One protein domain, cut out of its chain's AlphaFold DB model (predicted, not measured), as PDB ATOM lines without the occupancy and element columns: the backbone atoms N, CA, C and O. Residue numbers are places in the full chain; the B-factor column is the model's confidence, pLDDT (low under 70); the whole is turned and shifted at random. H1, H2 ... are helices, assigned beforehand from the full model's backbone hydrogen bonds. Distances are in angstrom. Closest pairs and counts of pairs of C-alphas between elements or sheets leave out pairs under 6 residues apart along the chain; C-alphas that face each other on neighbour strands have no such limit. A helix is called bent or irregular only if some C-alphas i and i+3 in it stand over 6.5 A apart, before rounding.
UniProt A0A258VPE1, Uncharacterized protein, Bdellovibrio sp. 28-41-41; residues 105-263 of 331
ATOM      1  N   LYS A 105     -10.188  44.234 -32.485       95.44
ATOM      2  CA  LYS A 105     -10.492  43.157 -33.427       95.44
ATOM      3  C   LYS A 105      -9.303  42.214 -33.654       95.44
ATOM      4  O   LYS A 105      -9.459  40.999 -33.545       95.44
ATOM      5  N   ALA A 106      -8.103  42.748 -33.892       97.19
ATOM      6  CA  ALA A 106      -6.882  41.944 -34.015       97.19
ATOM      7  C   ALA A 106      -6.540  41.206 -32.711       97.19
ATOM      8  O   ALA A 106      -6.150  40.042 -32.735       97.19
ATOM      9  N   THR A 107      -6.725  41.866 -31.567       96.44
ATOM     10  CA  THR A 107      -6.490  41.278 -30.240       96.44
ATOM     11  C   THR A 107      -7.431  40.101 -29.977       96.44
ATOM     12  O   THR A 107      -6.995  39.057 -29.487       96.44
ATOM     13  N   GLN A 108      -8.709  40.248 -30.333       97.38
ATOM     14  CA  GLN A 108      -9.711  39.190 -30.235       97.38
ATOM     15  C   GLN A 108      -9.365  38.019 -31.157       97.38
ATOM     16  O   GLN A 108      -9.353  36.881 -30.694       97.38
ATOM     17  N   LEU A 109      -9.017  38.289 -32.421       97.44
ATOM     18  CA  LEU A 109      -8.616  37.252 -33.374       97.44
ATOM     19  C   LEU A 109      -7.384  36.487 -32.875       97.44
ATOM     20  O   LEU A 109      -7.424  35.265 -32.793       97.44
ATOM     21  N   LEU A 110      -6.331  37.193 -32.450       97.25
ATOM     22  CA  LEU A 110      -5.125  36.589 -31.876       97.25
ATOM     23  C   LEU A 110      -5.467  35.659 -30.707       97.25
ATOM     24  O   LEU A 110      -4.954  34.543 -30.636       97.25
ATOM     25  N   LYS A 111      -6.337  36.107 -29.794       97.00
ATOM     26  CA  LYS A 111      -6.727  35.311 -28.627       97.00
ATOM     27  C   LYS A 111      -7.551  34.087 -29.012       97.00
ATOM     28  O   LYS A 111      -7.325  33.004 -28.475       97.00
ATOM     29  N   ILE A 112      -8.496  34.253 -29.933       96.81
ATOM     30  CA  ILE A 112      -9.326  33.156 -30.433       96.81
ATOM     31  C   ILE A 112      -8.459  32.123 -31.145       96.81
ATOM     32  O   ILE A 112      -8.658  30.939 -30.909       96.81
ATOM     33  N   MET A 113      -7.478  32.536 -31.948       96.25
ATOM     34  CA  MET A 113      -6.587  31.603 -32.641       96.25
ATOM     35  C   MET A 113      -5.613  30.905 -31.691       96.25
ATOM     36  O   MET A 113      -5.407  29.705 -31.831       96.25
ATOM     37  N   GLU A 114      -5.084  31.601 -30.678       95.69
ATOM     38  CA  GLU A 114      -4.265  30.982 -29.621       95.69
ATOM     39  C   GLU A 114      -4.998  29.804 -28.958       95.69
ATOM     40  O   GLU A 114      -4.408  28.751 -28.719       95.69
ATOM     41  N   LEU A 115      -6.297  29.961 -28.690       94.94
ATOM     42  CA  LEU A 115      -7.127  28.915 -28.091       94.94
ATOM     43  C   LEU A 115      -7.629  27.898 -29.132       94.94
ATOM     44  O   LEU A 115      -7.658  26.695 -28.879       94.94
ATOM     45  N   GLY A 116      -8.017  28.377 -30.310       93.19
ATOM     46  CA  GLY A 116      -8.625  27.605 -31.389       93.19
ATOM     47  C   GLY A 116      -7.654  26.639 -32.054       93.19
ATOM     48  O   GLY A 116      -8.037  25.511 -32.356       93.19
ATOM     49  N   CYS A 117      -6.383  27.020 -32.205       92.62
ATOM     50  CA  CYS A 117      -5.356  26.122 -32.730       92.62
ATOM     51  C   CYS A 117      -5.083  24.925 -31.801       92.62
ATOM     52  O   CYS A 117      -4.617  23.891 -32.264       92.62
ATOM     53  N   ALA A 118      -5.412  25.006 -30.508       91.44
ATOM     54  CA  ALA A 118      -5.306  23.865 -29.594       91.44
ATOM     55  C   ALA A 118      -6.456  22.847 -29.748       91.44
ATOM     56  O   ALA A 118      -6.393  21.753 -29.182       91.44
ATOM     57  N   ILE A 119      -7.512  23.183 -30.496       90.38
ATOM     58  CA  ILE A 119      -8.612  22.262 -30.786       90.38
ATOM     59  C   ILE A 119      -8.167  21.269 -31.858       90.38
ATOM     60  O   ILE A 119      -7.891  21.636 -32.998       90.38
ATOM     61  N   THR A 120      -8.151  19.988 -31.511       83.19
ATOM     62  CA  THR A 120      -7.827  18.914 -32.454       83.19
ATOM     63  C   THR A 120      -8.915  18.759 -33.514       83.19
ATOM     64  O   THR A 120     -10.095  18.645 -33.171       83.19
ATOM     65  N   ASN A 121      -8.526  18.675 -34.783       81.38
ATOM     66  CA  ASN A 121      -9.396  18.369 -35.918       81.38
ATOM     67  C   ASN A 121      -8.865  17.134 -36.671       81.38
ATOM     68  O   ASN A 121      -7.665  16.882 -36.730       81.38
ATOM     69  N   LYS A 122      -9.757  16.335 -37.269       78.62
ATOM     70  CA  LYS A 122      -9.367  15.165 -38.079       78.62
ATOM     71  C   LYS A 122      -8.516  15.535 -39.297       78.62
ATOM     72  O   LYS A 122      -7.784  14.684 -39.792       78.62
ATOM     73  N   SER A 123      -8.641  16.771 -39.770       76.81
ATOM     74  CA  SER A 123      -7.865  17.318 -40.884       76.81
ATOM     75  C   SER A 123      -6.497  17.867 -40.459       76.81
ATOM     76  O   SER A 123      -5.780  18.391 -41.309       76.81
ATOM     77  N   ASP A 124      -6.135  17.780 -39.174       82.75
ATOM     78  CA  ASP A 124      -4.836  18.248 -38.688       82.75
ATOM     79  C   ASP A 124      -3.686  17.442 -39.325       82.75
ATOM     80  O   ASP A 124      -3.788  16.215 -39.469       82.75
ATOM     81  N   PRO A 125      -2.557  18.091 -39.670       82.94
ATOM     82  CA  PRO A 125      -1.359  17.392 -40.117       82.94
ATOM     83  C   PRO A 125      -0.880  16.337 -39.108       82.94
ATOM     84  O   PRO A 125      -1.053  16.459 -37.892       82.94
ATOM     85  N   LYS A 126      -0.202  15.292 -39.596       85.06
ATOM     86  CA  LYS A 126       0.385  14.271 -38.717       85.06
ATOM     87  C   LYS A 126       1.410  14.917 -37.775       85.06
ATOM     88  O   LYS A 126       2.325  15.586 -38.240       85.06
ATOM     89  N   ASN A 127       1.289  14.643 -36.473       86.19
ATOM     90  CA  ASN A 127       2.104  15.238 -35.400       86.19
ATOM     91  C   ASN A 127       1.915  16.755 -35.234       86.19
ATOM     92  O   ASN A 127       2.848  17.447 -34.830       86.19
ATOM     93  N   TYR A 128       0.726  17.266 -35.553       88.56
ATOM     94  CA  TYR A 128       0.388  18.666 -35.343       88.56
ATOM     95  C   TYR A 128       0.634  19.113 -33.893       88.56
ATOM     96  O   TYR A 128       0.227  18.449 -32.937       88.56
ATOM     97  N   VAL A 129       1.295  20.262 -33.753       90.25
ATOM     98  CA  VAL A 129       1.506  20.966 -32.489       90.25
ATOM     99  C   VAL A 129       0.974  22.378 -32.670       90.25
ATOM    100  O   VAL A 129       1.326  23.050 -33.637       90.25
ATOM    101  N   ALA A 130       0.129  22.822 -31.741       92.12
ATOM    102  CA  ALA A 130      -0.431  24.163 -31.795       92.12
ATOM    103  C   ALA A 130       0.682  25.231 -31.738       92.12
ATOM    104  O   ALA A 130       1.571  25.133 -30.882       92.12
ATOM    105  N   PRO A 131       0.653  26.249 -32.620       93.31
ATOM    106  CA  PRO A 131       1.636  27.318 -32.611       93.31
ATOM    107  C   PRO A 131       1.525  28.168 -31.348       93.31
ATOM    108  O   PRO A 131       0.467  28.314 -30.735       93.31
ATOM    109  N   SER A 132       2.653  28.765 -30.966       92.38
ATOM    110  CA  SER A 132       2.688  29.718 -29.858       92.38
ATOM    111  C   SER A 132       1.955  31.014 -30.216       92.38
ATOM    112  O   SER A 132       1.853  31.391 -31.384       92.38
ATOM    113  N   ARG A 133       1.541  31.773 -29.196       92.25
ATOM    114  CA  ARG A 133       0.986  33.121 -29.381       92.25
ATOM    115  C   ARG A 133       1.892  34.018 -30.231       92.25
ATOM    116  O   ARG A 133       1.385  34.764 -31.057       92.25
ATOM    117  N   THR A 134       3.211  33.939 -30.050       89.88
ATOM    118  CA  THR A 134       4.187  34.725 -30.824       89.88
ATOM    119  C   THR A 134       4.213  34.316 -32.298       89.88
ATOM    120  O   THR A 134       4.288  35.182 -33.165       89.88
ATOM    121  N   ALA A 135       4.086  33.019 -32.592       91.94
ATOM    122  CA  ALA A 135       4.002  32.529 -33.969       91.94
ATOM    123  C   ALA A 135       2.731  33.034 -34.672       91.94
ATOM    124  O   ALA A 135       2.800  33.491 -35.808       91.94
ATOM    125  N   ILE A 136       1.593  33.068 -33.971       94.69
ATOM    126  CA  ILE A 136       0.347  33.643 -34.503       94.69
ATOM    127  C   ILE A 136       0.472  35.170 -34.658       94.69
ATOM    128  O   ILE A 136       0.065  35.737 -35.671       94.69
ATOM    129  N   LEU A 137       1.074  35.848 -33.673       93.56
ATOM    130  CA  LEU A 137       1.261  37.303 -33.667       93.56
ATOM    131  C   LEU A 137       2.088  37.797 -34.858       93.56
ATOM    132  O   LEU A 137       1.849  38.909 -35.325       93.56
ATOM    133  N   LYS A 138       2.991  36.973 -35.402       92.31
ATOM    134  CA  LYS A 138       3.731  37.266 -36.637       92.31
ATOM    135  C   LYS A 138       2.819  37.747 -37.771       92.31
ATOM    136  O   LYS A 138       3.215  38.641 -38.503       92.31
ATOM    137  N   TYR A 139       1.609  37.211 -37.891       93.56
ATOM    138  CA  TYR A 139       0.660  37.582 -38.945       93.56
ATOM    139  C   TYR A 139      -0.165  38.833 -38.623       93.56
ATOM    140  O   TYR A 139      -0.759  39.420 -39.517       93.56
ATOM    141  N   LEU A 140      -0.241  39.236 -37.355       95.56
ATOM    142  CA  LEU A 140      -1.126  40.310 -36.897       95.56
ATOM    143  C   LEU A 140      -0.361  41.521 -36.357       95.56
ATOM    144  O   LEU A 140      -0.986  42.478 -35.911       95.56
ATOM    145  N   ASN A 141       0.972  41.514 -36.373       93.75
ATOM    146  CA  ASN A 141       1.768  42.528 -35.684       93.75
ATOM    147  C   ASN A 141       1.600  43.962 -36.248       93.75
ATOM    148  O   ASN A 141       1.805  44.929 -35.522       93.75
ATOM    149  N   GLN A 142       1.127  44.117 -37.485       94.00
ATOM    150  CA  GLN A 142       0.764  45.406 -38.094       94.00
ATOM    151  C   GLN A 142      -0.755  45.656 -38.134       94.00
ATOM    152  O   GLN A 142      -1.201  46.682 -38.652       94.00
ATOM    153  N   ALA A 143      -1.576  44.772 -37.552       95.62
ATOM    154  CA  ALA A 143      -3.038  44.884 -37.503       95.62
ATOM    155  C   ALA A 143      -3.515  45.883 -36.425       95.62
ATOM    156  O   ALA A 143      -4.263  45.558 -35.502       95.62
ATOM    157  N   ASN A 144      -3.049  47.126 -36.534       93.69
ATOM    158  CA  ASN A 144      -3.463  48.248 -35.694       93.69
ATOM    159  C   ASN A 144      -4.802  48.851 -36.158       93.69
ATOM    160  O   ASN A 144      -5.313  48.515 -37.224       93.69
ATOM    161  N   ILE A 145      -5.356  49.799 -35.391       92.44
ATOM    162  CA  ILE A 145      -6.671  50.408 -35.675       92.44
ATOM    163  C   ILE A 145      -6.769  51.120 -37.037       92.44
ATOM    164  O   ILE A 145      -7.872  51.369 -37.512       92.44
ATOM    165  N   LYS A 146      -5.640  51.466 -37.673       90.88
ATOM    166  CA  LYS A 146      -5.631  52.057 -39.021       90.88
ATOM    167  C   LYS A 146      -5.678  50.985 -40.108       90.88
ATOM    168  O   LYS A 146      -6.400  51.160 -41.082       90.88
ATOM    169  N   MET A 147      -4.915  49.904 -39.946       92.88
ATOM    170  CA  MET A 147      -4.798  48.830 -40.942       92.88
ATOM    171  C   MET A 147      -5.953  47.832 -40.858       92.88
ATOM    172  O   MET A 147      -6.485  47.417 -41.883       92.88
ATOM    173  N   TYR A 148      -6.372  47.486 -39.641       96.81
ATOM    174  CA  TYR A 148      -7.478  46.573 -39.372       96.81
ATOM    175  C   TYR A 148      -8.402  47.167 -38.296       96.81
ATOM    176  O   TYR A 148      -8.305  46.807 -37.118       96.81
ATOM    177  N   PRO A 149      -9.258  48.135 -38.681       94.88
ATOM    178  CA  PRO A 149     -10.048  48.924 -37.747       94.88
ATOM    179  C   PRO A 149     -11.055  48.102 -36.946       94.88
ATOM    180  O   PRO A 149     -11.602  47.097 -37.409       94.88
ATOM    181  N   ASP A 150     -11.363  48.608 -35.755       93.00
ATOM    182  CA  ASP A 150     -12.455  48.077 -34.955       93.00
ATOM    183  C   ASP A 150     -13.797  48.319 -35.649       93.00
ATOM    184  O   ASP A 150     -14.027  49.333 -36.310       93.00
ATOM    185  N   SER A 151     -14.694  47.351 -35.499       89.31
ATOM    186  CA  SER A 151     -16.007  47.363 -36.142       89.31
ATOM    187  C   SER A 151     -17.095  47.038 -35.123       89.31
ATOM    188  O   SER A 151     -16.839  46.266 -34.191       89.31
ATOM    189  N   PRO A 152     -18.295  47.629 -35.261       89.31
ATOM    190  CA  PRO A 152     -19.404  47.329 -34.368       89.31
ATOM    191  C   PRO A 152     -19.803  45.857 -34.502       89.31
ATOM    192  O   PRO A 152     -19.932  45.339 -35.609       89.31
ATOM    193  N   MET A 153     -20.016  45.201 -33.363       92.06
ATOM    194  CA  MET A 153     -20.520  43.831 -33.289       92.06
ATOM    195  C   MET A 153     -22.039  43.834 -33.140       92.06
ATOM    196  O   MET A 153     -22.599  44.636 -32.391       92.06
ATOM    197  N   SER A 154     -22.710  42.886 -33.788       92.94
ATOM    198  CA  SER A 154     -24.058  42.488 -33.380       92.94
ATOM    199  C   SER A 154     -24.022  41.819 -31.999       92.94
ATOM    200  O   SER A 154     -22.991  41.294 -31.573       92.94
ATOM    201  N   ALA A 155     -25.161  41.775 -31.303       94.06
ATOM    202  CA  ALA A 155     -25.250  41.119 -29.994       94.06
ATOM    203  C   ALA A 155     -24.822  39.637 -30.045       94.06
ATOM    204  O   ALA A 155     -24.169  39.143 -29.127       94.06
ATOM    205  N   ARG A 156     -25.139  38.942 -31.148       92.31
ATOM    206  CA  ARG A 156     -24.771  37.536 -31.352       92.31
ATOM    207  C   ARG A 156     -23.269  37.367 -31.580       92.31
ATOM    208  O   ARG A 156     -22.657  36.527 -30.925       92.31
ATOM    209  N   GLN A 157     -22.663  38.226 -32.406       94.62
ATOM    210  CA  GLN A 157     -21.206  38.275 -32.577       94.62
ATOM    211  C   GLN A 157     -20.508  38.542 -31.243       94.62
ATOM    212  O   GLN A 157     -19.587  37.818 -30.884       94.62
ATOM    213  N   GLN A 158     -20.983  39.516 -30.463       95.38
ATOM    214  CA  GLN A 158     -20.401  39.838 -29.160       95.38
ATOM    215  C   GLN A 158     -20.450  38.643 -28.196       95.38
ATOM    216  O   GLN A 158     -19.458  38.346 -27.531       95.38
ATOM    217  N   GLN A 159     -21.579  37.929 -28.143       94.06
ATOM    218  CA  GLN A 159     -21.720  36.725 -27.326       94.06
ATOM    219  C   GLN A 159     -20.778  35.606 -27.791       94.06
ATOM    220  O   GLN A 159     -20.063  35.028 -26.973       94.06
ATOM    221  N   ASN A 160     -20.750  35.312 -29.092       93.50
ATOM    222  CA  ASN A 160     -19.929  34.238 -29.649       93.50
ATOM    223  C   ASN A 160     -18.428  34.521 -29.493       93.50
ATOM    224  O   ASN A 160     -17.698  33.662 -29.003       93.50
ATOM    225  N   ILE A 161     -17.985  35.746 -29.784       94.50
ATOM    226  CA  ILE A 161     -16.593  36.187 -29.608       94.50
ATOM    227  C   ILE A 161     -16.178  36.120 -28.137       94.50
ATOM    228  O   ILE A 161     -15.092  35.630 -27.830       94.50
ATOM    229  N   SER A 162     -17.049  36.540 -27.214       94.88
ATOM    230  CA  SER A 162     -16.802  36.398 -25.775       94.88
ATOM    231  C   SER A 162     -16.615  34.930 -25.370       94.88
ATOM    232  O   SER A 162     -15.636  34.598 -24.702       94.88
ATOM    233  N   ASN A 163     -17.489  34.031 -25.839       93.38
ATOM    234  CA  ASN A 163     -17.387  32.596 -25.553       93.38
ATOM    235  C   ASN A 163     -16.078  31.994 -26.093       93.38
ATOM    236  O   ASN A 163     -15.411  31.236 -25.388       93.38
ATOM    237  N   TRP A 164     -15.678  32.349 -27.318       93.38
ATOM    238  CA  TRP A 164     -14.431  31.864 -27.915       93.38
ATOM    239  C   TRP A 164     -13.192  32.370 -27.164       93.38
ATOM    240  O   TRP A 164     -12.264  31.600 -26.926       93.38
ATOM    241  N   MET A 165     -13.186  33.630 -26.715       95.44
ATOM    242  CA  MET A 165     -12.090  34.183 -25.907       95.44
ATOM    243  C   MET A 165     -12.031  33.624 -24.481       95.44
ATOM    244  O   MET A 165     -10.952  33.581 -23.888       95.44
ATOM    245  N   ALA A 166     -13.165  33.184 -23.930       92.94
ATOM    246  CA  ALA A 166     -13.264  32.611 -22.588       92.94
ATOM    247  C   ALA A 166     -12.740  31.165 -22.490       92.94
ATOM    248  O   ALA A 166     -12.875  30.540 -21.438       92.94
ATOM    249  N   ASN A 167     -12.142  30.626 -23.562       87.12
ATOM    250  CA  ASN A 167     -11.730  29.226 -23.657       87.12
ATOM    251  C   ASN A 167     -12.896  28.246 -23.429       87.12
ATOM    252  O   ASN A 167     -12.728  27.169 -22.852       87.12
ATOM    253  N   ASP A 168     -14.101  28.614 -23.881       89.75
ATOM    254  CA  ASP A 168     -15.226  27.686 -23.917       89.75
ATOM    255  C   ASP A 168     -14.957  26.622 -24.984       89.75
ATOM    256  O   ASP A 168     -15.231  26.800 -26.176       89.75
ATOM    257  N   LYS A 169     -14.417  25.489 -24.527       87.81
ATOM    258  CA  LYS A 169     -14.018  24.368 -25.376       87.81
ATOM    259  C   LYS A 169     -15.148  23.900 -26.293       87.81
ATOM    260  O   LYS A 169     -14.880  23.600 -27.447       87.81
ATOM    261  N   LYS A 170     -16.405  23.903 -25.840       88.88
ATOM    262  CA  LYS A 170     -17.543  23.457 -26.662       88.88
ATOM    263  C   LYS A 170     -17.809  24.422 -27.815       88.88
ATOM    264  O   LYS A 170     -18.108  23.987 -28.926       88.88
ATOM    265  N   ASN A 171     -17.732  25.726 -27.562       89.19
ATOM    266  CA  ASN A 171     -17.918  26.732 -28.608       89.19
ATOM    267  C   ASN A 171     -16.714  26.811 -29.558       89.19
ATOM    268  O   ASN A 171     -16.911  26.987 -30.759       89.19
ATOM    269  N   LEU A 172     -15.494  26.601 -29.058       90.31
ATOM    270  CA  LEU A 172     -14.293  26.485 -29.890       90.31
ATOM    271  C   LEU A 172     -14.302  25.208 -30.747       90.31
ATOM    272  O   LEU A 172     -13.995  25.274 -31.931       90.31
ATOM    273  N   GLU A 173     -14.729  24.064 -30.207       89.12
ATOM    274  CA  GLU A 173     -14.915  22.815 -30.965       89.12
ATOM    275  C   GLU A 173     -15.974  22.957 -32.062       89.12
ATOM    276  O   GLU A 173     -15.807  22.414 -33.152       89.12
ATOM    277  N   ARG A 174     -17.043  23.722 -31.817       87.00
ATOM    278  CA  ARG A 174     -18.062  24.017 -32.838       87.00
ATOM    279  C   ARG A 174     -17.540  24.861 -33.993       87.00
ATOM    280  O   ARG A 174     -18.048  24.697 -35.097       87.00
ATOM    281  N   LEU A 175     -16.589  25.755 -33.725       88.62
ATOM    282  CA  LEU A 175     -16.001  26.642 -34.727       88.62
ATOM    283  C   LEU A 175     -14.823  25.978 -35.467       88.62
ATOM    284  O   LEU A 175     -14.724  26.089 -36.683       88.62
ATOM    285  N   PHE A 176     -13.947  25.267 -34.747       88.38
ATOM    286  CA  PHE A 176     -12.662  24.771 -35.265       88.38
ATOM    287  C   PHE A 176     -12.502  23.242 -35.281       88.38
ATOM    288  O   PHE A 176     -11.551  22.733 -35.881       88.38
ATOM    289  N   GLY A 177     -13.384  22.497 -34.613       77.19
ATOM    290  CA  GLY A 177     -13.276  21.041 -34.435       77.19
ATOM    291  C   GLY A 177     -14.110  20.196 -35.406       77.19
ATOM    292  O   GLY A 177     -14.016  18.970 -35.370       77.19
ATOM    293  N   GLY A 178     -14.940  20.818 -36.252       71.56
ATOM    294  CA  GLY A 178     -15.899  20.135 -37.129       71.56
ATOM    295  C   GLY A 178     -15.711  20.415 -38.623       71.56
ATOM    296  O   GLY A 178     -14.621  20.759 -39.079       71.56
ATOM    297  N   LEU A 179     -16.803  20.258 -39.385       65.50
ATOM    298  CA  LEU A 179     -16.923  20.861 -40.714       65.50
ATOM    299  C   LEU A 179     -16.794  22.376 -40.545       65.50
ATOM    300  O   LEU A 179     -17.463  22.959 -39.695       65.50
ATOM    301  N   TRP A 180     -15.905  22.986 -41.325       67.12
ATOM    302  CA  TRP A 180     -15.490  24.380 -41.148       67.12
ATOM    303  C   TRP A 180     -16.627  25.396 -41.254       67.12
ATOM    304  O   TRP A 180     -16.538  26.475 -40.676       67.12
ATOM    305  N   TYR A 181     -17.691  25.028 -41.964       66.56
ATOM    306  CA  TYR A 181     -18.900  25.818 -42.070       66.56
ATOM    307  C   TYR A 181     -19.999  25.215 -41.188       66.56
ATOM    308  O   TYR A 181     -20.445  24.086 -41.410       66.56
ATOM    309  N   ASN A 182     -20.413  25.965 -40.166       68.94
ATOM    310  CA  ASN A 182     -21.455  25.580 -39.217       68.94
ATOM    311  C   ASN A 182     -22.284  26.819 -38.836       68.94
ATOM    312  O   ASN A 182     -22.059  27.428 -37.779       68.94
ATOM    313  N   PRO A 183     -23.218  27.238 -39.703       68.56
ATOM    314  CA  PRO A 183     -24.011  28.431 -39.476       68.56
ATOM    315  C   PRO A 183     -24.912  28.239 -38.243       68.56
ATOM    316  O   PRO A 183     -25.375  27.129 -37.969       68.56
ATOM    317  N   PRO A 184     -25.177  29.299 -37.461       70.75
ATOM    318  CA  PRO A 184     -24.747  30.687 -37.663       70.75
ATOM    319  C   PRO A 184     -23.368  31.015 -37.053       70.75
ATOM    320  O   PRO A 184     -22.974  32.178 -37.027       70.75
ATOM    321  N   TYR A 185     -22.655  30.032 -36.489       76.19
ATOM    322  CA  TYR A 185     -21.410  30.268 -35.748       76.19
ATOM    323  C   TYR A 185     -20.262  30.697 -36.663       76.19
ATOM    324  O   TYR A 185     -19.512  31.607 -36.312       76.19
ATOM    325  N   SER A 186     -20.148  30.055 -37.827       86.81
ATOM    326  CA  SER A 186     -19.176  30.430 -38.855       86.81
ATOM    327  C   SER A 186     -19.496  31.807 -39.447       86.81
ATOM    328  O   SER A 186     -18.596  32.635 -39.495       86.81
ATOM    329  N   ASP A 187     -20.771  32.126 -39.724       90.69
ATOM    330  CA  ASP A 187     -21.193  33.455 -40.201       90.69
ATOM    331  C   ASP A 187     -20.738  34.593 -39.272       90.69
ATOM    332  O   ASP A 187     -20.249  35.625 -39.731       90.69
ATOM    333  N   ASP A 188     -20.915  34.445 -37.954       93.12
ATOM    334  CA  ASP A 188     -20.541  35.495 -37.000       93.12
ATOM    335  C   ASP A 188     -19.019  35.707 -36.955       93.12
ATOM    336  O   ASP A 188     -18.569  36.843 -36.797       93.12
ATOM    337  N   PHE A 189     -18.236  34.636 -37.120       94.44
ATOM    338  CA  PHE A 189     -16.781  34.708 -37.236       94.44
ATOM    339  C   PHE A 189     -16.364  35.356 -38.565       94.44
ATOM    340  O   PHE A 189     -15.616  36.332 -38.563       94.44
ATOM    341  N   GLU A 190     -16.911  34.873 -39.681       93.62
ATOM    342  CA  GLU A 190     -16.638  35.323 -41.051       93.62
ATOM    343  C   GLU A 190     -16.958  36.797 -41.251       93.62
ATOM    344  O   GLU A 190     -16.114  37.580 -41.680       93.62
ATOM    345  N   THR A 191     -18.176  37.202 -40.907       94.62
ATOM    346  CA  THR A 191     -18.648  38.572 -41.137       94.62
ATOM    347  C   THR A 191     -18.011  39.573 -40.185       94.62
ATOM    348  O   THR A 191     -17.900  40.752 -40.530       94.62
ATOM    349  N   TYR A 192     -17.568  39.131 -39.001       96.19
ATOM    350  CA  TYR A 192     -16.812  39.992 -38.105       96.19
ATOM    351  C   TYR A 192     -15.357  40.082 -38.544       96.19
ATOM    352  O   TYR A 192     -14.909  41.175 -38.867       96.19
ATOM    353  N   PHE A 193     -14.614  38.978 -38.614       95.88
ATOM    354  CA  PHE A 193     -13.175  39.012 -38.888       95.88
ATOM    355  C   PHE A 193     -12.818  39.171 -40.374       95.88
ATOM    356  O   PHE A 193     -11.704  39.588 -40.689       95.88
ATOM    357  N   GLY A 194     -13.749  38.928 -41.294       94.31
ATOM    358  CA  GLY A 194     -13.456  38.890 -42.727       94.31
ATOM    359  C   GLY A 194     -12.665  37.643 -43.127       94.31
ATOM    360  O   GLY A 194     -11.855  37.697 -44.051       94.31
ATOM    361  N   LEU A 195     -12.859  36.532 -42.415       92.44
ATOM    362  CA  LEU A 195     -12.061  35.317 -42.564       92.44
ATOM    363  C   LEU A 195     -12.885  34.072 -42.246       92.44
ATOM    364  O   LEU A 195     -13.549  34.050 -41.211       92.44
ATOM    365  N   GLU A 196     -12.808  33.024 -43.065       91.06
ATOM    366  CA  GLU A 196     -13.462  31.753 -42.737       91.06
ATOM    367  C   GLU A 196     -12.716  30.999 -41.626       91.06
ATOM    368  O   GLU A 196     -11.486  31.071 -41.540       91.06
ATOM    369  N   PRO A 197     -13.407  30.188 -40.802       90.69
ATOM    370  CA  PRO A 197     -12.747  29.370 -39.781       90.69
ATOM    371  C   PRO A 197     -11.691  28.422 -40.365       90.69
ATOM    372  O   PRO A 197     -10.647  28.191 -39.748       90.69
ATOM    373  N   ARG A 198     -11.942  27.899 -41.575       87.81
ATOM    374  CA  ARG A 198     -10.982  27.079 -42.325       87.81
ATOM    375  C   ARG A 198      -9.714  27.867 -42.627       87.81
ATOM    376  O   ARG A 198      -8.623  27.445 -42.259       87.81
ATOM    377  N   GLU A 199      -9.875  29.011 -43.279       89.00
ATOM    378  CA  GLU A 199      -8.786  29.883 -43.716       89.00
ATOM    379  C   GLU A 199      -7.952  30.362 -42.528       89.00
ATOM    380  O   GLU A 199      -6.722  30.334 -42.575       89.00
ATOM    381  N   ALA A 200      -8.617  30.691 -41.418       91.25
ATOM    382  CA  ALA A 200      -7.967  31.026 -40.161       91.25
ATOM    383  C   ALA A 200      -7.055  29.900 -39.667       91.25
ATOM    384  O   ALA A 200      -5.925  30.158 -39.254       91.25
ATOM    385  N   ARG A 201      -7.492  28.640 -39.737       89.75
ATOM    386  CA  ARG A 201      -6.638  27.520 -39.330       89.75
ATOM    387  C   ARG A 201      -5.478  27.273 -40.272       89.75
ATOM    388  O   ARG A 201      -4.367  27.068 -39.795       89.75
ATOM    389  N   TYR A 202      -5.708  27.304 -41.577       88.62
ATOM    390  CA  TYR A 202      -4.623  27.144 -42.544       88.62
ATOM    391  C   TYR A 202      -3.532  28.191 -42.310       88.62
ATOM    392  O   TYR A 202      -2.373  27.839 -42.082       88.62
ATOM    393  N   MET A 203      -3.934  29.456 -42.204       89.31
ATOM    394  CA  MET A 203      -3.013  30.563 -41.997       89.31
ATOM    395  C   MET A 203      -2.336  30.543 -40.622       89.31
ATOM    396  O   MET A 203      -1.111  30.521 -40.545       89.31
ATOM    397  N   PHE A 204      -3.112  30.570 -39.535       92.56
ATOM    398  CA  PHE A 204      -2.568  30.800 -38.194       92.56
ATOM    399  C   PHE A 204      -2.150  29.523 -37.471       92.56
ATOM    400  O   PHE A 204      -1.327  29.604 -36.565       92.56
ATOM    401  N   CYS A 205      -2.725  28.369 -37.819       91.19
ATOM    402  CA  CYS A 205      -2.448  27.109 -37.132       91.19
ATOM    403  C   CYS A 205      -1.447  26.238 -37.891       91.19
ATOM    404  O   CYS A 205      -0.623  25.597 -37.245       91.19
ATOM    405  N   TYR A 206      -1.515  26.187 -39.225       87.38
ATOM    406  CA  TYR A 206      -0.656  25.314 -40.041       87.38
ATOM    407  C   TYR A 206       0.478  26.046 -40.757       87.38
ATOM    408  O   TYR A 206       1.328  25.380 -41.343       87.38
ATOM    409  N   GLU A 207       0.480  27.383 -40.729       79.12
ATOM    410  CA  GLU A 207       1.416  28.225 -41.487       79.12
ATOM    411  C   GLU A 207       1.419  27.893 -42.993       79.12
ATOM    412  O   GLU A 207       2.430  28.031 -43.683       79.12
ATOM    413  N   ALA A 208       0.273  27.445 -43.510       72.25
ATOM    414  CA  ALA A 208       0.094  27.033 -44.894       72.25
ATOM    415  C   ALA A 208      -1.032  27.858 -45.534       72.25
ATOM    416  O   ALA A 208      -2.076  28.040 -44.910       72.25
ATOM    417  N   PRO A 209      -0.871  28.357 -46.769       64.00
ATOM    418  CA  PRO A 209      -1.957  29.059 -47.444       64.00
ATOM    419  C   PRO A 209      -3.125  28.100 -47.727       64.00
ATOM    420  O   PRO A 209      -2.902  26.948 -48.113       64.00
ATOM    421  N   ASP A 210      -4.366  28.570 -47.560       70.62
ATOM    422  CA  ASP A 210      -5.520  27.879 -48.141       70.62
ATOM    423  C   ASP A 210      -5.654  28.294 -49.613       70.62
ATOM    424  O   ASP A 210      -5.336  29.419 -49.995       70.62
ATOM    425  N   SER A 211      -6.160  27.391 -50.449       65.06
ATOM    426  CA  SER A 211      -6.529  27.675 -51.839       65.06
ATOM    427  C   SER A 211      -7.435  28.905 -52.019       65.06
ATOM    428  O   SER A 211      -7.330  29.580 -53.045       65.06
ATOM    429  N   THR A 212      -8.315  29.200 -51.056       65.12
ATOM    430  CA  THR A 212      -9.300  30.297 -51.137       65.12
ATOM    431  C   THR A 212      -8.850  31.580 -50.443       65.12
ATOM    432  O   THR A 212      -9.422  32.644 -50.709       65.12
ATOM    433  N   PHE A 213      -7.812  31.485 -49.604       67.00
ATOM    434  CA  PHE A 213      -7.245  32.600 -48.856       67.00
ATOM    435  C   PHE A 213      -5.730  32.499 -48.762       67.00
ATOM    436  O   PHE A 213      -5.158  31.776 -47.936       67.00
ATOM    437  N   SER A 214      -5.084  33.291 -49.604       69.00
ATOM    438  CA  SER A 214      -3.657  33.550 -49.565       69.00
ATOM    439  C   SER A 214      -3.402  35.027 -49.862       69.00
ATOM    440  O   SER A 214      -4.305  35.758 -50.264       69.00
ATOM    441  N   MET A 215      -2.160  35.479 -49.686       67.12
ATOM    442  CA  MET A 215      -1.770  36.831 -50.113       67.12
ATOM    443  C   MET A 215      -1.894  37.007 -51.639       67.12
ATOM    444  O   MET A 215      -2.052  38.114 -52.134       67.12
ATOM    445  N   GLU A 216      -1.880  35.909 -52.399       65.81
ATOM    446  CA  GLU A 216      -1.930  35.922 -53.866       65.81
ATOM    447  C   GLU A 216      -3.342  35.661 -54.423       65.81
ATOM    448  O   GLU A 216      -3.615  35.944 -55.590       65.81
ATOM    449  N   SER A 217      -4.254  35.126 -53.605       66.00
ATOM    450  CA  SER A 217      -5.616  34.767 -53.998       66.00
ATOM    451  C   SER A 217      -6.627  35.116 -52.908       66.00
ATOM    452  O   SER A 217      -6.585  34.607 -51.788       66.00
ATOM    453  N   VAL A 218      -7.590  35.969 -53.264       71.25
ATOM    454  CA  VAL A 218      -8.696  36.355 -52.386       71.25
ATOM    455  C   VAL A 218      -9.993  35.951 -53.053       71.25
ATOM    456  O   VAL A 218     -10.448  36.608 -53.988       71.25
ATOM    457  N   THR A 219     -10.589  34.868 -52.565       82.81
ATOM    458  CA  THR A 219     -12.001  34.592 -52.852       82.81
ATOM    459  C   THR A 219     -12.840  35.401 -51.870       82.81
ATOM    460  O   THR A 219     -12.490  35.472 -50.690       82.81
ATOM    461  N   ASP A 220     -13.898  36.055 -52.349       87.12
ATOM    462  CA  ASP A 220     -14.843  36.751 -51.476       87.12
ATOM    463  C   ASP A 220     -15.599  35.742 -50.593       87.12
ATOM    464  O   ASP A 220     -15.871  34.612 -50.996       87.12
ATOM    465  N   LEU A 221     -15.951  36.176 -49.386       89.94
ATOM    466  CA  LEU A 221     -16.872  35.484 -48.493       89.94
ATOM    467  C   LEU A 221     -18.291  35.613 -49.032       89.94
ATOM    468  O   LEU A 221     -18.724  36.725 -49.363       89.94
ATOM    469  N   TYR A 222     -19.027  34.508 -49.012       90.19
ATOM    470  CA  TYR A 222     -20.420  34.461 -49.433       90.19
ATOM    471  C   TYR A 222     -21.291  33.801 -48.373       90.19
ATOM    472  O   TYR A 222     -20.876  32.828 -47.741       90.19
ATOM    473  N   SER A 223     -22.520  34.289 -48.209       90.81
ATOM    474  CA  SER A 223     -23.513  33.544 -47.434       90.81
ATOM    475  C   SER A 223     -23.915  32.273 -48.177       90.81
ATOM    476  O   SER A 223     -23.905  32.221 -49.412       90.81
ATOM    477  N   THR A 224     -24.320  31.240 -47.436       87.12
ATOM    478  CA  THR A 224     -24.791  29.990 -48.052       87.12
ATOM    479  C   THR A 224     -25.984  30.228 -48.963       87.12
ATOM    480  O   THR A 224     -26.077  29.613 -50.026       87.12
ATOM    481  N   GLU A 225     -26.888  31.129 -48.583       87.94
ATOM    482  CA  GLU A 225     -28.073  31.459 -49.371       87.94
ATOM    483  C   GLU A 225     -27.696  32.101 -50.709       87.94
ATOM    484  O   GLU A 225     -28.229  31.715 -51.752       87.94
ATOM    485  N   TYR A 226     -26.744  33.038 -50.699       91.12
ATOM    486  CA  TYR A 226     -26.242  33.654 -51.923       91.12
ATOM    487  C   TYR A 226     -25.505  32.639 -52.796       91.12
ATOM    488  O   TYR A 226     -25.812  32.513 -53.983       91.12
ATOM    489  N   TYR A 227     -24.577  31.879 -52.206       88.19
ATOM    490  CA  TYR A 227     -23.793  30.880 -52.926       88.19
ATOM    491  C   TYR A 227     -24.693  29.841 -53.603       88.19
ATOM    492  O   TYR A 227     -24.511  29.553 -54.788       88.19
ATOM    493  N   SER A 228     -25.698  29.337 -52.878       89.50
ATOM    494  CA  SER A 228     -26.673  28.369 -53.395       89.50
ATOM    495  C   SER A 228     -27.505  28.971 -54.526       89.50
ATOM    496  O   SER A 228     -27.611  28.369 -55.588       89.50
ATOM    497  N   CYS A 229     -28.010  30.198 -54.356       91.75
ATOM    498  CA  CYS A 229     -28.777  30.889 -55.393       91.75
ATOM    499  C   CYS A 229     -27.982  31.041 -56.699       91.75
ATOM    500  O   CYS A 229     -28.501  30.752 -57.778       91.75
ATOM    501  N   VAL A 230     -26.716  31.467 -56.614       90.44
ATOM    502  CA  VAL A 230     -25.862  31.656 -57.797       90.44
ATOM    503  C   VAL A 230     -25.571  30.318 -58.481       90.44
ATOM    504  O   VAL A 230     -25.659  30.229 -59.706       90.44
ATOM    505  N   HIS A 231     -25.266  29.270 -57.712       87.88
ATOM    506  CA  HIS A 231     -24.928  27.951 -58.261       87.88
ATOM    507  C   HIS A 231     -26.130  27.213 -58.856       87.88
ATOM    508  O   HIS A 231     -25.967  26.449 -59.806       87.88
ATOM    509  N   GLU A 232     -27.336  27.465 -58.353       91.19
ATOM    510  CA  GLU A 232     -28.579  26.908 -58.896       91.19
ATOM    511  C   GLU A 232     -29.112  27.695 -60.110       91.19
ATOM    512  O   GLU A 232     -30.164  27.361 -60.655       91.19
ATOM    513  N   GLY A 233     -28.389  28.721 -60.575       85.00
ATOM    514  CA  GLY A 233     -28.790  29.539 -61.722       85.00
ATOM    515  C   GLY A 233     -29.955  30.485 -61.417       85.00
ATOM    516  O   GLY A 233     -30.716  30.839 -62.319       85.00
ATOM    517  N   GLY A 234     -30.117  30.879 -60.152       85.06
ATOM    518  CA  GLY A 234     -31.150  31.809 -59.717       85.06
ATOM    519  C   GLY A 234     -31.011  33.194 -60.357       85.06
ATOM    520  O   GLY A 234     -29.913  33.712 -60.565       85.06
ATOM    521  N   PHE A 235     -32.148  33.830 -60.640       73.38
ATOM    522  CA  PHE A 235     -32.202  35.228 -61.064       73.38
ATOM    523  C   PHE A 235     -32.409  36.114 -59.819       73.38
ATOM    524  O   PHE A 235     -33.273  35.817 -58.999       73.38
ATOM    525  N   SER A 236     -31.624  37.192 -59.675       84.56
ATOM    526  CA  SER A 236     -31.676  38.151 -58.545       84.56
ATOM    527  C   SER A 236     -31.111  37.669 -57.194       84.56
ATOM    528  O   SER A 236     -31.637  38.022 -56.140       84.56
ATOM    529  N   CYS A 237     -29.998  36.931 -57.199       90.38
ATOM    530  CA  CYS A 237     -29.264  36.607 -55.972       90.38
ATOM    531  C   CYS A 237     -28.669  37.875 -55.338       90.38
ATOM    532  O   CYS A 237     -27.825  38.540 -55.943       90.38
ATOM    533  N   GLN A 238     -29.097  38.210 -54.120       92.00
ATOM    534  CA  GLN A 238     -28.580  39.349 -53.363       92.00
ATOM    535  C   GLN A 238     -27.822  38.855 -52.135       92.00
ATOM    536  O   GLN A 238     -28.362  38.111 -51.322       92.00
ATOM    537  N   GLU A 239     -26.570  39.290 -52.003       93.62
ATOM    538  CA  GLU A 239     -25.744  38.953 -50.850       93.62
ATOM    539  C   GLU A 239     -26.173  39.752 -49.611       93.62
ATOM    540  O   GLU A 239     -26.573  40.922 -49.687       93.62
ATOM    541  N   ARG A 240     -26.065  39.111 -48.452       92.88
ATOM    542  CA  ARG A 240     -26.317  39.696 -47.141       92.88
ATOM    543  C   ARG A 240     -25.334  40.835 -46.869       92.88
ATOM    544  O   ARG A 240     -24.130  40.734 -47.107       92.88
ATOM    545  N   ALA A 241     -25.843  41.939 -46.322       92.94
ATOM    546  CA  ALA A 241     -25.047  43.144 -46.081       92.94
ATOM    547  C   ALA A 241     -23.858  42.892 -45.134       92.94
ATOM    548  O   ALA A 241     -22.835  43.573 -45.224       92.94
ATOM    549  N   GLU A 242     -23.982  41.925 -44.228       93.19
ATOM    550  CA  GLU A 242     -22.928  41.504 -43.311       93.19
ATOM    551  C   GLU A 242     -21.747  40.864 -44.048       93.19
ATOM    552  O   GLU A 242     -20.606  41.168 -43.712       93.19
ATOM    553  N   TYR A 243     -21.998  40.067 -45.090       93.81
ATOM    554  CA  TYR A 243     -20.959  39.456 -45.927       93.81
ATOM    555  C   TYR A 243     -20.287  40.483 -46.843       93.81
ATOM    556  O   TYR A 243     -19.060  40.518 -46.947       93.81
ATOM    557  N   VAL A 244     -21.060  41.420 -47.406       93.94
ATOM    558  CA  VAL A 244     -20.503  42.561 -48.161       93.94
ATOM    559  C   VAL A 244     -19.533  43.377 -47.293       93.94
ATOM    560  O   VAL A 244     -18.446  43.739 -47.746       93.94
ATOM    561  N   LYS A 245     -19.888  43.639 -46.026       93.88
ATOM    562  CA  LYS A 245     -18.996  44.295 -45.053       93.88
ATOM    563  C   LYS A 245     -17.821  43.401 -44.651       93.88
ATOM    564  O   LYS A 245     -16.696  43.892 -44.590       93.88
ATOM    565  N   GLY A 246     -18.058  42.107 -44.442       93.69
ATOM    566  CA  GLY A 246     -17.029  41.106 -44.156       93.69
ATOM    567  C   GLY A 246     -15.908  41.110 -45.196       93.69
ATOM    568  O   GLY A 246     -14.737  41.120 -44.829       93.69
ATOM    569  N   ASN A 247     -16.238  41.251 -46.483       94.00
ATOM    570  CA  ASN A 247     -15.244  41.352 -47.559       94.00
ATOM    571  C   ASN A 247     -14.409  42.643 -47.528       94.00
ATOM    572  O   ASN A 247     -13.265  42.659 -47.987       94.00
ATOM    573  N   VAL A 248     -14.918  43.732 -46.942       93.94
ATOM    574  CA  VAL A 248     -14.090  44.916 -46.645       93.94
ATOM    575  C   VAL A 248     -13.080  44.585 -45.547       93.94
ATOM    576  O   VAL A 248     -11.897  44.893 -45.695       93.94
ATOM    577  N   TYR A 249     -13.526  43.921 -44.477       95.12
ATOM    578  CA  TYR A 249     -12.655  43.503 -43.373       95.12
ATOM    579  C   TYR A 249     -11.608  42.484 -43.817       95.12
ATOM    580  O   TYR A 249     -10.472  42.552 -43.363       95.12
ATOM    581  N   ARG A 250     -11.961  41.602 -44.753       93.69
ATOM    582  CA  ARG A 250     -11.058  40.635 -45.378       93.69
ATOM    583  C   ARG A 250      -9.877  41.314 -46.056       93.69
ATOM    584  O   ARG A 250      -8.732  40.993 -45.761       93.69
ATOM    585  N   ARG A 251     -10.144  42.308 -46.911       92.69
ATOM    586  CA  ARG A 251      -9.092  43.084 -47.592       92.69
ATOM    587  C   ARG A 251      -8.189  43.827 -46.607       92.69
ATOM    588  O   ARG A 251      -6.979  43.854 -46.794       92.69
ATOM    589  N   GLN A 252      -8.767  44.400 -45.551       94.94
ATOM    590  CA  GLN A 252      -8.009  45.056 -44.479       94.94
ATOM    591  C   GLN A 252      -7.113  44.068 -43.725       94.94
ATOM    592  O   GLN A 252      -5.944  44.357 -43.479       94.94
ATOM    593  N   LEU A 253      -7.647  42.888 -43.398       94.50
ATOM    594  CA  LEU A 253      -6.902  41.828 -42.733       94.50
ATOM    595  C   LEU A 253      -5.721  41.367 -43.596       94.50
ATOM    596  O   LEU A 253      -4.600  41.357 -43.099       94.50
ATOM    597  N   ILE A 254      -5.940  41.078 -44.881       92.25
ATOM    598  CA  ILE A 254      -4.875  40.672 -45.814       92.25
ATOM    599  C   ILE A 254      -3.782  41.734 -45.896       92.25
ATOM    600  O   ILE A 254      -2.627  41.421 -45.628       92.25
ATOM    601  N   ALA A 255      -4.143  42.995 -46.153       92.81
ATOM    602  CA  ALA A 255      -3.169  44.083 -46.229       92.81
ATOM    603  C   ALA A 255      -2.375  44.241 -44.918       92.81
ATOM    604  O   ALA A 255      -1.185  44.556 -44.924       92.81
ATOM    605  N   SER A 256      -3.021  44.010 -43.769       94.31
ATOM    606  CA  SER A 256      -2.340  44.028 -42.472       94.31
ATOM    607  C   SER A 256      -1.399  42.836 -42.274       94.31
ATOM    608  O   SER A 256      -0.340  43.006 -41.670       94.31
ATOM    609  N   ILE A 257      -1.742  41.658 -42.799       93.75
ATOM    610  CA  ILE A 257      -0.905  40.455 -42.741       93.75
ATOM    611  C   ILE A 257       0.307  40.606 -43.653       93.75
ATOM    612  O   ILE A 257       1.425  40.383 -43.199       93.75
ATOM    613  N   GLU A 258       0.107  41.045 -44.896       92.75
ATOM    614  CA  GLU A 258       1.188  41.354 -45.839       92.75
ATOM    615  C   GLU A 258       2.185  42.311 -45.191       92.75
ATOM    616  O   GLU A 258       3.373  42.007 -45.078       92.75
ATOM    617  N   ARG A 259       1.685  43.412 -44.613       92.94
ATOM    618  CA  ARG A 259       2.540  44.373 -43.916       92.94
ATOM    619  C   ARG A 259       3.243  43.769 -42.699       92.94
ATOM    620  O   ARG A 259       4.401  44.090 -42.462       92.94
ATOM    621  N   SER A 260       2.566  42.901 -41.947       93.50
ATOM    622  CA  SER A 260       3.141  42.205 -40.784       93.50
ATOM    623  C   SER A 260       4.295  41.275 -41.165       93.50
ATOM    624  O   SER A 260       5.181  41.045 -40.341       93.50
ATOM    625  N   LEU A 261       4.275  40.728 -42.383       91.50
ATOM    626  CA  LEU A 261       5.299  39.826 -42.907       91.50
ATOM    627  C   LEU A 261       6.444  40.575 -43.603       91.50
ATOM    628  O   LEU A 261       7.590  40.146 -43.491       91.50
ATOM    629  N   GLU A 262       6.149  41.676 -44.294       92.56
ATOM    630  CA  GLU A 262       7.143  42.503 -44.994       92.56
ATOM    631  C   GLU A 262       7.933  43.426 -44.058       92.56
ATOM    632  O   GLU A 262       9.142  43.583 -44.217       92.56
ATOM    633  N   ASP A 263       7.250  44.049 -43.096       90.25
ATOM    634  CA  ASP A 263       7.799  45.058 -42.186       90.25
ATOM    635  C   ASP A 263       7.287  44.798 -40.759       90.25
ATOM    636  O   ASP A 263       6.417  45.522 -40.257       90.25
TER     637      ASP A 263
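AT A GLANCE: This is residues 105 to 263 of the 331 residues of an uncharacterized protein of Bdellovibrio sp. 28-41-41 (UniProt A0A258VPE1). One long helix, H8, runs past one side of a knot of short helices, H1, H3, H4, H5 and H6, which cross one another at steep or near-right angles; H8 packs on this knot through H5. Short H2 packs on H1, away from H3, while H7 lies far out at one end of the domain, touching no helix, between the loops that lead to it from H6 and on to H8. The printed part has 159 residues with eight named helices, H1 to H8 in order, and no named strand: all helix, with mostly crossed packing, no touching pair that is given a tilt being at a shallow one. It is compact, with a radius of gyration of the C-alphas of 15.3 A, and spans 47 by 34 by 31 A.

IN THESE COORDINATES: H8, residues 241 to 262, is the longest helix at 32.2 A, from C-alpha 241 at (-25.047, 43.144, -46.081) to C-alpha 262 at (7.143, 42.503, -44.994). H1, residues 105 to 116, begins at C-alpha 105 at (-10.492, 43.157, -33.427) and measures 15.8 A; H3, residues 155 to 165, measures 15.4 A. H5 is residues 185 to 193, 12.4 A, and H6 residues 197 to 206, 12.8 A. H6 is neither bent nor irregular, but only just: C-alphas 203 and 206 are 6.1 A apart. The shorter helices are H2, residues 133 to 137, H4, residues 169 to 176, and H7, residues 224 to 231.

HOW THE PARTS SIT: H8 touches H5, the closest C-alphas being those of Thr 191 and Gly 246 at 4.3 A, at a steep tilt of 59 degrees, the same way. H5 touches H3 about perpendicular at 88 degrees, closest at Gln 157 and Asp 188, C-alphas 5.3 A apart. H3 touches H1 at a steep tilt of 51 degrees, the same way, closest at the C-alphas of Ile 112 and Met 165, 5.4 A. H4 touches H6 about perpendicular at 85 degrees, with the C-alphas of Phe 176 and Pro 197 closest at 6.4 A. With Met 113 alone H1 touches H6, its C-alpha 6.9 A from that of Phe 204. With residues 110 to 114 alone H1 touches H2, closest at the C-alphas of Glu 114 and Arg 133, 5.7 A. H7 and H8 are apart. Every O i to N i+4 pair is within hydrogen-bond range in H1 to H7, and 17 of 18 in H8.

THE WHOLE: The C-alphas farthest apart, of Thr 134 and Phe 235, are 47.3 A apart. The printed part has no cut. The links H1 to H2, H2 to H3 and H6 to H7 are long. Mean pLDDT of the printed part is 88.5; residues 179 to 183, 209 and 211 to 217 are under 70.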